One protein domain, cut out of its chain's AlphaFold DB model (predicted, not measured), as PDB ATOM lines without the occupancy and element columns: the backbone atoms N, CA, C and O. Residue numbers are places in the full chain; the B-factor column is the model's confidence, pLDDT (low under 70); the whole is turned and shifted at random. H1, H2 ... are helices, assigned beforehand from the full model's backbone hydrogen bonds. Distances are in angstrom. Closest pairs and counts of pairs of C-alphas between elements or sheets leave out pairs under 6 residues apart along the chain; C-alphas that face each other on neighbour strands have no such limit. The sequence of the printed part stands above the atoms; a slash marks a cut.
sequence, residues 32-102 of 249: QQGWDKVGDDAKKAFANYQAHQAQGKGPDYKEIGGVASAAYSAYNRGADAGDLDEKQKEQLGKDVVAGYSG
ATOM      1  N   GLN A  32     210.834 201.503 195.052       62.38
ATOM      2  CA  GLN A  32     210.314 200.250 194.492       62.38
ATOM      3  C   GLN A  32     211.334 199.101 194.612       62.38
ATOM      4  O   GLN A  32     210.990 198.047 195.136       62.38
ATOM      5  N   GLN A  33     212.609 199.348 194.288       66.31
ATOM      6  CA  GLN A  33     213.688 198.354 194.408       66.31
ATOM      7  C   GLN A  33     213.928 197.885 195.855       66.31
ATOM      8  O   GLN A  33     214.269 196.723 196.085       66.31
ATOM      9  N   GLY A  34     213.744 198.774 196.839       73.75
ATOM     10  CA  GLY A  34     213.830 198.419 198.257       73.75
ATOM     11  C   GLY A  34     212.719 197.455 198.678       73.75
ATOM     12  O   GLY A  34     212.986 196.453 199.340       73.75
ATOM     13  N   TRP A  35     211.482 197.720 198.245       81.38
ATOM     14  CA  TRP A  35     210.334 196.853 198.519       81.38
ATOM     15  C   TRP A  35     210.386 195.523 197.763       81.38
ATOM     16  O   TRP A  35     210.033 194.500 198.348       81.38
ATOM     17  N   ASP A  36     210.883 195.508 196.524       82.81
ATOM     18  CA  ASP A  36     211.094 194.277 195.754       82.81
ATOM     19  C   ASP A  36     212.057 193.334 196.503       82.81
ATOM     20  O   ASP A  36     211.731 192.169 196.750       82.81
ATOM     21  N   LYS A  37     213.195 193.863 196.986       82.44
ATOM     22  CA  LYS A  37     214.162 193.098 197.791       82.44
ATOM     23  C   LYS A  37     213.560 192.590 199.107       82.44
ATOM     24  O   LYS A  37     213.761 191.429 199.454       82.44
ATOM     25  N   VAL A  38     212.813 193.429 199.830       84.75
ATOM     26  CA  VAL A  38     212.104 193.022 201.061       84.75
ATOM     27  C   VAL A  38     211.110 191.896 200.774       84.75
ATOM     28  O   VAL A  38     211.012 190.955 201.561       84.75
ATOM     29  N   GLY A  39     210.403 191.958 199.643       84.31
ATOM     30  CA  GLY A  39     209.486 190.914 199.198       84.31
ATOM     31  C   GLY A  39     210.187 189.581 198.925       84.31
ATOM     32  O   GLY A  39     209.684 188.536 199.333       84.31
ATOM     33  N   ASP A  40     211.353 189.598 198.281       85.44
ATOM     34  CA  ASP A  40     212.125 188.382 198.000       85.44
ATOM     35  C   ASP A  40     212.796 187.793 199.252       85.44
ATOM     36  O   ASP A  40     212.724 186.579 199.469       85.44
ATOM     37  N   ASP A  41     213.352 188.634 200.130       85.00
ATOM     38  CA  ASP A  41     213.873 188.198 201.431       85.00
ATOM     39  C   ASP A  41     212.747 187.584 202.295       85.00
ATOM     40  O   ASP A  41     212.949 186.550 202.936       85.00
ATOM     41  N   ALA A  42     211.531 188.149 202.258       84.62
ATOM     42  CA  ALA A  42     210.358 187.610 202.952       84.62
ATOM     43  C   ALA A  42     209.902 186.249 202.396       84.62
ATOM     44  O   ALA A  42     209.661 185.322 203.173       84.62
ATOM     45  N   LYS A  43     209.823 186.093 201.062       86.12
ATOM     46  CA  LYS A  43     209.519 184.799 200.412       86.12
ATOM     47  C   LYS A  43     210.525 183.728 200.837       86.12
ATOM     48  O   LYS A  43     210.129 182.611 201.168       86.12
ATOM     49  N   LYS A  44     211.818 184.076 200.860       87.25
ATOM     50  CA  LYS A  44     212.894 183.170 201.267       87.25
ATOM     51  C   LYS A  44     212.769 182.765 202.738       87.25
ATOM     52  O   LYS A  44     212.772 181.571 203.022       87.25
ATOM     53  N   ALA A  45     212.598 183.724 203.651       84.31
ATOM     54  CA  ALA A  45     212.426 183.439 205.078       84.31
ATOM     55  C   ALA A  45     211.188 182.560 205.347       84.31
ATOM     56  O   ALA A  45     211.229 181.669 206.193       84.31
ATOM     57  N   PHE A  46     210.099 182.745 204.591       82.06
ATOM     58  CA  PHE A  46     208.906 181.901 204.688       82.06
ATOM     59  C   PHE A  46     209.132 180.477 204.151       82.06
ATOM     60  O   PHE A  46     208.732 179.508 204.798       82.06
ATOM     61  N   ALA A  47     209.818 180.324 203.014       84.88
ATOM     62  CA  ALA A  47     210.189 179.010 202.481       84.88
ATOM     63  C   ALA A  47     211.136 178.253 203.433       84.88
ATOM     64  O   ALA A  47     210.922 177.072 203.716       84.88
ATOM     65  N   ASN A  48     212.127 178.950 203.997       81.44
ATOM     66  CA  ASN A  48     213.005 178.417 205.037       81.44
ATOM     67  C   ASN A  48     212.210 178.020 206.285       81.44
ATOM     68  O   ASN A  48     212.407 176.927 206.806       81.44
ATOM     69  N   TYR A  49     211.255 178.841 206.732       82.19
ATOM     70  CA  TYR A  49     210.389 178.512 207.866       82.19
ATOM     71  C   TYR A  49     209.585 177.222 207.650       82.19
ATOM     72  O   TYR A  49     209.555 176.375 208.544       82.19
ATOM     73  N   GLN A  50     208.996 177.021 206.465       82.38
ATOM     74  CA  GLN A  50     208.318 175.760 206.131       82.38
ATOM     75  C   GLN A  50     209.288 174.569 206.131       82.38
ATOM     76  O   GLN A  50     208.987 173.523 206.707       82.38
ATOM     77  N   ALA A  51     210.479 174.731 205.546       82.44
ATOM     78  CA  ALA A  51     211.511 173.694 205.544       82.44
ATOM     79  C   ALA A  51     212.029 173.369 206.960       82.44
ATOM     80  O   ALA A  51     212.329 172.213 207.260       82.44
ATOM     81  N   HIS A  52     212.102 174.363 207.849       79.50
ATOM     82  CA  HIS A  52     212.452 174.181 209.255       79.50
ATOM     83  C   HIS A  52     211.342 173.474 210.035       79.50
ATOM     84  O   HIS A  52     211.651 172.507 210.733       79.50
ATOM     85  N   GLN A  53     210.068 173.846 209.848       79.19
ATOM     86  CA  GLN A  53     208.941 173.107 210.431       79.19
ATOM     87  C   GLN A  53     208.943 171.631 210.003       79.19
ATOM     88  O   GLN A  53     208.821 170.752 210.854       79.19
ATOM     89  N   ALA A  54     209.168 171.343 208.716       73.38
ATOM     90  CA  ALA A  54     209.268 169.973 208.202       73.38
ATOM     91  C   ALA A  54     210.444 169.169 208.805       73.38
ATOM     92  O   ALA A  54     210.448 167.941 208.752       73.38
ATOM     93  N   GLN A  55     211.431 169.846 209.401       76.44
ATOM     94  CA  GLN A  55     212.557 169.253 210.134       76.44
ATOM     95  C   GLN A  55     212.365 169.274 211.665       76.44
ATOM     96  O   GLN A  55     213.318 168.995 212.392       76.44
ATOM     97  N   GLY A  56     211.185 169.654 212.171       78.56
ATOM     98  CA  GLY A  56     210.920 169.811 213.609       78.56
ATOM     99  C   GLY A  56     211.663 170.984 214.267       78.56
ATOM    100  O   GLY A  56     211.769 171.040 215.491       78.56
ATOM    101  N   LYS A  57     212.205 171.917 213.475       80.62
ATOM    102  CA  LYS A  57     212.957 173.086 213.948       80.62
ATOM    103  C   LYS A  57     212.033 174.295 214.104       80.62
ATOM    104  O   LYS A  57     211.092 174.486 213.337       80.62
ATOM    105  N   GLY A  58     212.332 175.130 215.098       77.19
ATOM    106  CA  GLY A  58     211.651 176.409 215.297       77.19
ATOM    107  C   GLY A  58     211.976 177.444 214.206       77.19
ATOM    108  O   GLY A  58     212.866 177.214 213.386       77.19
ATOM    109  N   PRO A  59     211.274 178.593 214.197       79.31
ATOM    110  CA  PRO A  59     211.558 179.683 213.266       79.31
ATOM    111  C   PRO A  59     212.973 180.242 213.419       79.31
ATOM    112  O   PRO A  59     213.447 180.440 214.540       79.31
ATOM    113  N   ASP A  60     213.604 180.582 212.292       85.62
ATOM    114  CA  ASP A  60     214.829 181.379 212.296       85.62
ATOM    115  C   ASP A  60     214.481 182.848 212.583       85.62
ATOM    116  O   ASP A  60     214.048 183.620 211.723       85.62
ATOM    117  N   TYR A  61     214.658 183.234 213.843       84.00
ATOM    118  CA  TYR A  61     214.402 184.595 214.293       84.00
ATOM    119  C   TYR A  61     215.393 185.620 213.715       84.00
ATOM    120  O   TYR A  61     215.053 186.801 213.652       84.00
ATOM    121  N   LYS A  62     216.594 185.219 213.272       85.44
ATOM    122  CA  LYS A  62     217.546 186.140 212.632       85.44
ATOM    123  C   LYS A  62     217.092 186.487 211.221       85.44
ATOM    124  O   LYS A  62     217.081 187.668 210.879       85.44
ATOM    125  N   GLU A  63     216.650 185.503 210.435       84.06
ATOM    126  CA  GLU A  63     216.098 185.759 209.097       84.06
ATOM    127  C   GLU A  63     214.824 186.616 209.170       84.06
ATOM    128  O   GLU A  63     214.740 187.650 208.505       84.06
ATOM    129  N   ILE A  64     213.870 186.262 210.040       85.25
ATOM    130  CA  ILE A  64     212.612 187.019 210.206       85.25
ATOM    131  C   ILE A  64     212.884 188.459 210.675       85.25
ATOM    132  O   ILE A  64     212.272 189.408 210.179       85.25
ATOM    133  N   GLY A  65     213.828 188.644 211.602       83.25
ATOM    134  CA  GLY A  65     214.251 189.966 212.058       83.25
ATOM    135  C   GLY A  65     214.978 190.782 210.992       83.25
ATOM    136  O   GLY A  65     214.758 191.988 210.892       83.25
ATOM    137  N   GLY A  66     215.791 190.137 210.151       84.88
ATOM    138  CA  GLY A  66     216.430 190.764 208.994       84.88
ATOM    139  C   GLY A  66     215.409 191.311 207.993       84.88
ATOM    140  O   GLY A  66     215.518 192.468 207.587       84.88
ATOM    141  N   VAL A  67     214.370 190.530 207.673       86.31
ATOM    142  CA  VAL A  67     213.250 190.968 206.816       86.31
ATOM    143  C   VAL A  67     212.507 192.156 207.436       86.31
ATOM    144  O   VAL A  67     212.267 193.153 206.756       86.31
ATOM    145  N   ALA A  68     212.187 192.095 208.732       83.69
ATOM    146  CA  ALA A  68     211.508 193.187 209.435       83.69
ATOM    147  C   ALA A  68     212.350 194.478 209.485       83.69
ATOM    148  O   ALA A  68     211.819 195.573 209.288       83.69
ATOM    149  N   SER A  69     213.666 194.354 209.683       81.19
ATOM    150  CA  SER A  69     214.620 195.466 209.620       81.19
ATOM    151  C   SER A  69     214.664 196.089 208.222       81.19
ATOM    152  O   SER A  69     214.565 197.306 208.088       81.19
ATOM    153  N   ALA A  70     214.763 195.267 207.173       81.19
ATOM    154  CA  ALA A  70     214.792 195.735 205.790       81.19
ATOM    155  C   ALA A  70     213.475 196.430 205.392       81.19
ATOM    156  O   ALA A  70     213.510 197.487 204.759       81.19
ATOM    157  N   ALA A  71     212.327 195.903 205.828       82.44
ATOM    158  CA  ALA A  71     211.020 196.536 205.642       82.44
ATOM    159  C   ALA A  71     210.933 197.907 206.338       82.44
ATOM    160  O   ALA A  71     210.390 198.855 205.771       82.44
ATOM    161  N   TYR A  72     211.504 198.042 207.541       76.88
ATOM    162  CA  TYR A  72     211.568 199.320 208.252       76.88
ATOM    163  C   TYR A  72     212.496 200.330 207.550       76.88
ATOM    164  O   TYR A  72     212.111 201.492 207.403       76.88
ATOM    165  N   SER A  73     213.658 199.907 207.037       77.00
ATOM    166  CA  SER A  73     214.531 200.761 206.207       77.00
ATOM    167  C   SER A  73     213.840 201.223 204.919       77.00
ATOM    168  O   SER A  73     213.899 202.405 204.577       77.00
ATOM    169  N   ALA A  74     213.149 200.316 204.216       76.38
ATOM    170  CA  ALA A  74     212.411 200.633 202.991       76.38
ATOM    171  C   ALA A  74     211.261 201.620 203.260       76.38
ATOM    172  O   ALA A  74     211.086 202.592 202.524       76.38
ATOM    173  N   TYR A  75     210.523 201.435 204.360       72.88
ATOM    174  CA  TYR A  75     209.458 202.348 204.779       72.88
ATOM    175  C   TYR A  75     209.974 203.751 205.132       72.88
ATOM    176  O   TYR A  75     209.369 204.753 204.747       72.88
ATOM    177  N   ASN A  76     211.119 203.844 205.814       72.44
ATOM    178  CA  ASN A  76     211.729 205.120 206.196       72.44
ATOM    179  C   ASN A  76     212.665 205.711 205.116       72.44
ATOM    180  O   ASN A  76     213.433 206.626 205.413       72.44
ATOM    181  N   ARG A  77     212.577 205.224 203.866       66.25
ATOM    182  CA  ARG A  77     213.341 205.679 202.684       66.25
ATOM    183  C   ARG A  77     214.858 205.709 202.885       66.25
ATOM    184  O   ARG A  77     215.513 206.696 202.560       66.25
ATOM    185  N   GLY A  78     215.414 204.641 203.448       55.59
ATOM    186  CA  GLY A  78     216.858 204.547 203.659       55.59
ATOM    187  C   GLY A  78     217.397 205.506 204.722       55.59
ATOM    188  O   GLY A  78     218.602 205.710 204.783       55.59
ATOM    189  N   ALA A  79     216.544 206.061 205.595       52.75
ATOM    190  CA  ALA A  79     217.007 206.331 206.950       52.75
ATOM    191  C   ALA A  79     217.409 204.974 207.533       52.75
ATOM    192  O   ALA A  79     216.543 204.109 207.704       52.75
ATOM    193  N   ASP A  80     218.710 204.775 207.731       50.56
ATOM    194  CA  ASP A  80     219.264 203.494 208.142       50.56
ATOM    195  C   ASP A  80     218.514 202.976 209.375       50.56
ATOM    196  O   ASP A  80     218.550 203.583 210.448       50.56
ATOM    197  N   ALA A  81     217.859 201.817 209.246       53.22
ATOM    198  CA  ALA A  81     217.607 200.964 210.399       53.22
ATOM    199  C   ALA A  81     218.980 200.422 210.819       53.22
ATOM    200  O   ALA A  81     219.353 199.322 210.407       53.22
ATOM    201  N   GLY A  82     219.752 201.291 211.493       53.53
ATOM    202  CA  GLY A  82     221.212 201.239 211.603       53.53
ATOM    203  C   GLY A  82     221.695 199.820 211.816       53.53
ATOM    204  O   GLY A  82     221.247 199.200 212.776       53.53
ATOM    205  N   ASP A  83     222.510 199.325 210.872       60.16
ATOM    206  CA  ASP A  83     222.629 197.902 210.518       60.16
ATOM    207  C   ASP A  83     222.570 196.980 211.740       60.16
ATOM    208  O   ASP A  83     223.577 196.743 212.410       60.16
ATOM    209  N   LEU A  84     221.347 196.523 212.051       67.94
ATOM    210  CA  LEU A  84     221.042 195.973 213.370       67.94
ATOM    211  C   LEU A  84     221.959 194.786 213.657       67.94
ATOM    212  O   LEU A  84     222.117 193.899 212.811       67.94
ATOM    213  N   ASP A  85     222.552 194.734 214.846       76.75
ATOM    214  CA  ASP A  85     223.426 193.617 215.189       76.75
ATOM    215  C   ASP A  85     222.643 192.287 215.176       76.75
ATOM    216  O   ASP A  85     221.409 192.260 215.244       76.75
ATOM    217  N   GLU A  86     223.334 191.147 215.060       77.56
ATOM    218  CA  GLU A  86     222.643 189.852 214.956       77.56
ATOM    219  C   GLU A  86     221.685 189.574 216.124       77.56
ATOM    220  O   GLU A  86     220.677 188.899 215.917       77.56
ATOM    221  N   LYS A  87     221.959 190.086 217.332       79.94
ATOM    222  CA  LYS A  87     221.092 189.903 218.504       79.94
ATOM    223  C   LYS A  87     219.878 190.824 218.433       79.94
ATOM    224  O   LYS A  87     218.784 190.394 218.790       79.94
ATOM    225  N   GLN A  88     220.040 192.055 217.945       78.75
ATOM    226  CA  GLN A  88     218.928 192.966 217.659       78.75
ATOM    227  C   GLN A  88     218.008 192.404 216.570       78.75
ATOM    228  O   GLN A  88     216.791 192.388 216.760       78.75
ATOM    229  N   LYS A  89     218.571 191.876 215.473       79.62
ATOM    230  CA  LYS A  89     217.809 191.167 214.430       79.62
ATOM    231  C   LYS A  89     217.087 189.958 215.036       79.62
ATOM    232  O   LYS A  89     215.870 189.868 214.926       79.62
ATOM    233  N   GLU A  90     217.779 189.092 215.776       82.31
ATOM    234  CA  GLU A  90     217.154 187.933 216.433       82.31
ATOM    235  C   GLU A  90     216.021 188.326 217.400       82.31
ATOM    236  O   GLU A  90     214.967 187.689 217.420       82.31
ATOM    237  N   GLN A  91     216.196 189.390 218.190       81.12
ATOM    238  CA  GLN A  91     215.166 189.875 219.109       81.12
ATOM    239  C   GLN A  91     213.964 190.466 218.364       81.12
ATOM    240  O   GLN A  91     212.824 190.182 218.732       81.12
ATOM    241  N   LEU A  92     214.195 191.226 217.291       82.38
ATOM    242  CA  LEU A  92     213.134 191.749 216.431       82.38
ATOM    243  C   LEU A  92     212.326 190.606 215.798       82.38
ATOM    244  O   LEU A  92     211.097 190.646 215.807       82.38
ATOM    245  N   GLY A  93     212.989 189.546 215.326       83.12
ATOM    246  CA  GLY A  93     212.310 188.363 214.799       83.12
ATOM    247  C   GLY A  93     211.520 187.594 215.859       83.12
ATOM    248  O   GLY A  93     210.388 187.190 215.592       83.12
ATOM    249  N   LYS A  94     212.049 187.444 217.082       84.06
ATOM    250  CA  LYS A  94     211.296 186.883 218.224       84.06
ATOM    251  C   LYS A  94     210.047 187.702 218.533       84.06
ATOM    252  O   LYS A  94     208.997 187.126 218.808       84.06
ATOM    253  N   ASP A  95     210.140 189.024 218.460       81.38
ATOM    254  CA  ASP A  95     209.030 189.935 218.736       81.38
ATOM    255  C   ASP A  95     207.955 189.885 217.643       81.38
ATOM    256  O   ASP A  95     206.766 189.820 217.964       81.38
ATOM    257  N   VAL A  96     208.361 189.813 216.370       81.50
ATOM    258  CA  VAL A  96     207.463 189.572 215.230       81.50
ATOM    259  C   VAL A  96     206.750 188.227 215.386       81.50
ATOM    260  O   VAL A  96     205.519 188.186 215.400       81.50
ATOM    261  N   VAL A  97     207.491 187.128 215.583       82.19
ATOM    262  CA  VAL A  97     206.903 185.787 215.750       82.19
ATOM    263  C   VAL A  97     205.980 185.733 216.967       82.19
ATOM    264  O   VAL A  97     204.893 185.169 216.867       82.19
ATOM    265  N   ALA A  98     206.345 186.342 218.099       79.19
ATOM    266  CA  ALA A  98     205.486 186.400 219.283       79.19
ATOM    267  C   ALA A  98     204.184 187.179 219.026       79.19
ATOM    268  O   ALA A  98     203.128 186.757 219.500       79.19
ATOM    269  N   GLY A  99     204.247 188.266 218.247       76.12
ATOM    270  CA  GLY A  99     203.082 189.045 217.825       76.12
ATOM    271  C   GLY A  99     202.079 188.241 216.992       76.12
ATOM    272  O   GLY A  99     200.877 188.371 217.213       76.12
ATOM    273  N   TYR A 100     202.561 187.371 216.097       72.62
ATOM    274  CA  TYR A 100     201.713 186.474 215.296       72.62
ATOM    275  C   TYR A 100     201.285 185.197 216.039       72.62
ATOM    276  O   TYR A 100     200.174 184.716 215.842       72.62
ATOM    277  N   SER A 101     202.120 184.664 216.936       63.97
ATOM    278  CA  SER A 101     201.872 183.391 217.640       63.97
ATOM    279  C   SER A 101     200.879 183.495 218.807       63.97
ATOM    280  O   SER A 101     200.755 182.554 219.590       63.97
ATOM    281  N   GLY A 102     200.243 184.653 219.014       52.47
ATOM    282  CA  GLY A 102     199.244 184.876 220.068       52.47
ATOM    283  C   GLY A 102     199.749 184.741 221.513       52.47
ATOM    284  O   GLY A 102     198.963 184.904 222.451       52.47
TER     285      GLY A 102
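AT A GLANCE: This is residues 32 to 102 of the 249 residues of an uncharacterized protein of Colletotrichum fructicola (strain Nara gc5) (UniProt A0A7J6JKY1). A long helix, H1, and a shorter one, H2, lie side by side as a helical hairpin, and H3 crosses H2 on the side away from H1. The three helices thus form three levels with H2 in the middle. The printed part has 71 residues with three named helices, H1, H2 and H3 along the chain, and no named strand: all helix. It is compact, with a radius of gyration of the C-alphas of 12.3 A, and elongated, spanning 37 by 22 by 22 A.

HOW THE PARTS SIT: H1, residues 32 to 53, and H2, residues 61 to 75, touch and form a hairpin, running opposite ways at a shallow tilt of 16 degrees; their closest C-alphas, of Gly 34 and Ala 74, are 5.4 A apart. H3, residues 86 to 100, touches H2 about perpendicular, at 88 degrees; their closest C-alphas, of Gly 65 and Gly 93, are 3.7 A apart. H1 and H3 are apart. In H1, H2 and H3 every O i to N i+4 pair is within hydrogen-bond range.

IN THESE COORDINATES: H1 begins at C-alpha 32 (210.314, 200.250, 194.492) and measures 31.5 A from first to last C-alpha. H2 measures 20.7 A. H3 measures 21.2 A and ends at C-alpha 100 (201.713, 186.474, 215.296).

THE WHOLE: The C-alphas of Gly 56 and Ala 79, the two farthest apart, are 37.6 A apart. The printed part has no cut, and both links are short. Residues 32 to 33, 77 to 84 and 101 to 102 have pLDDT under 70.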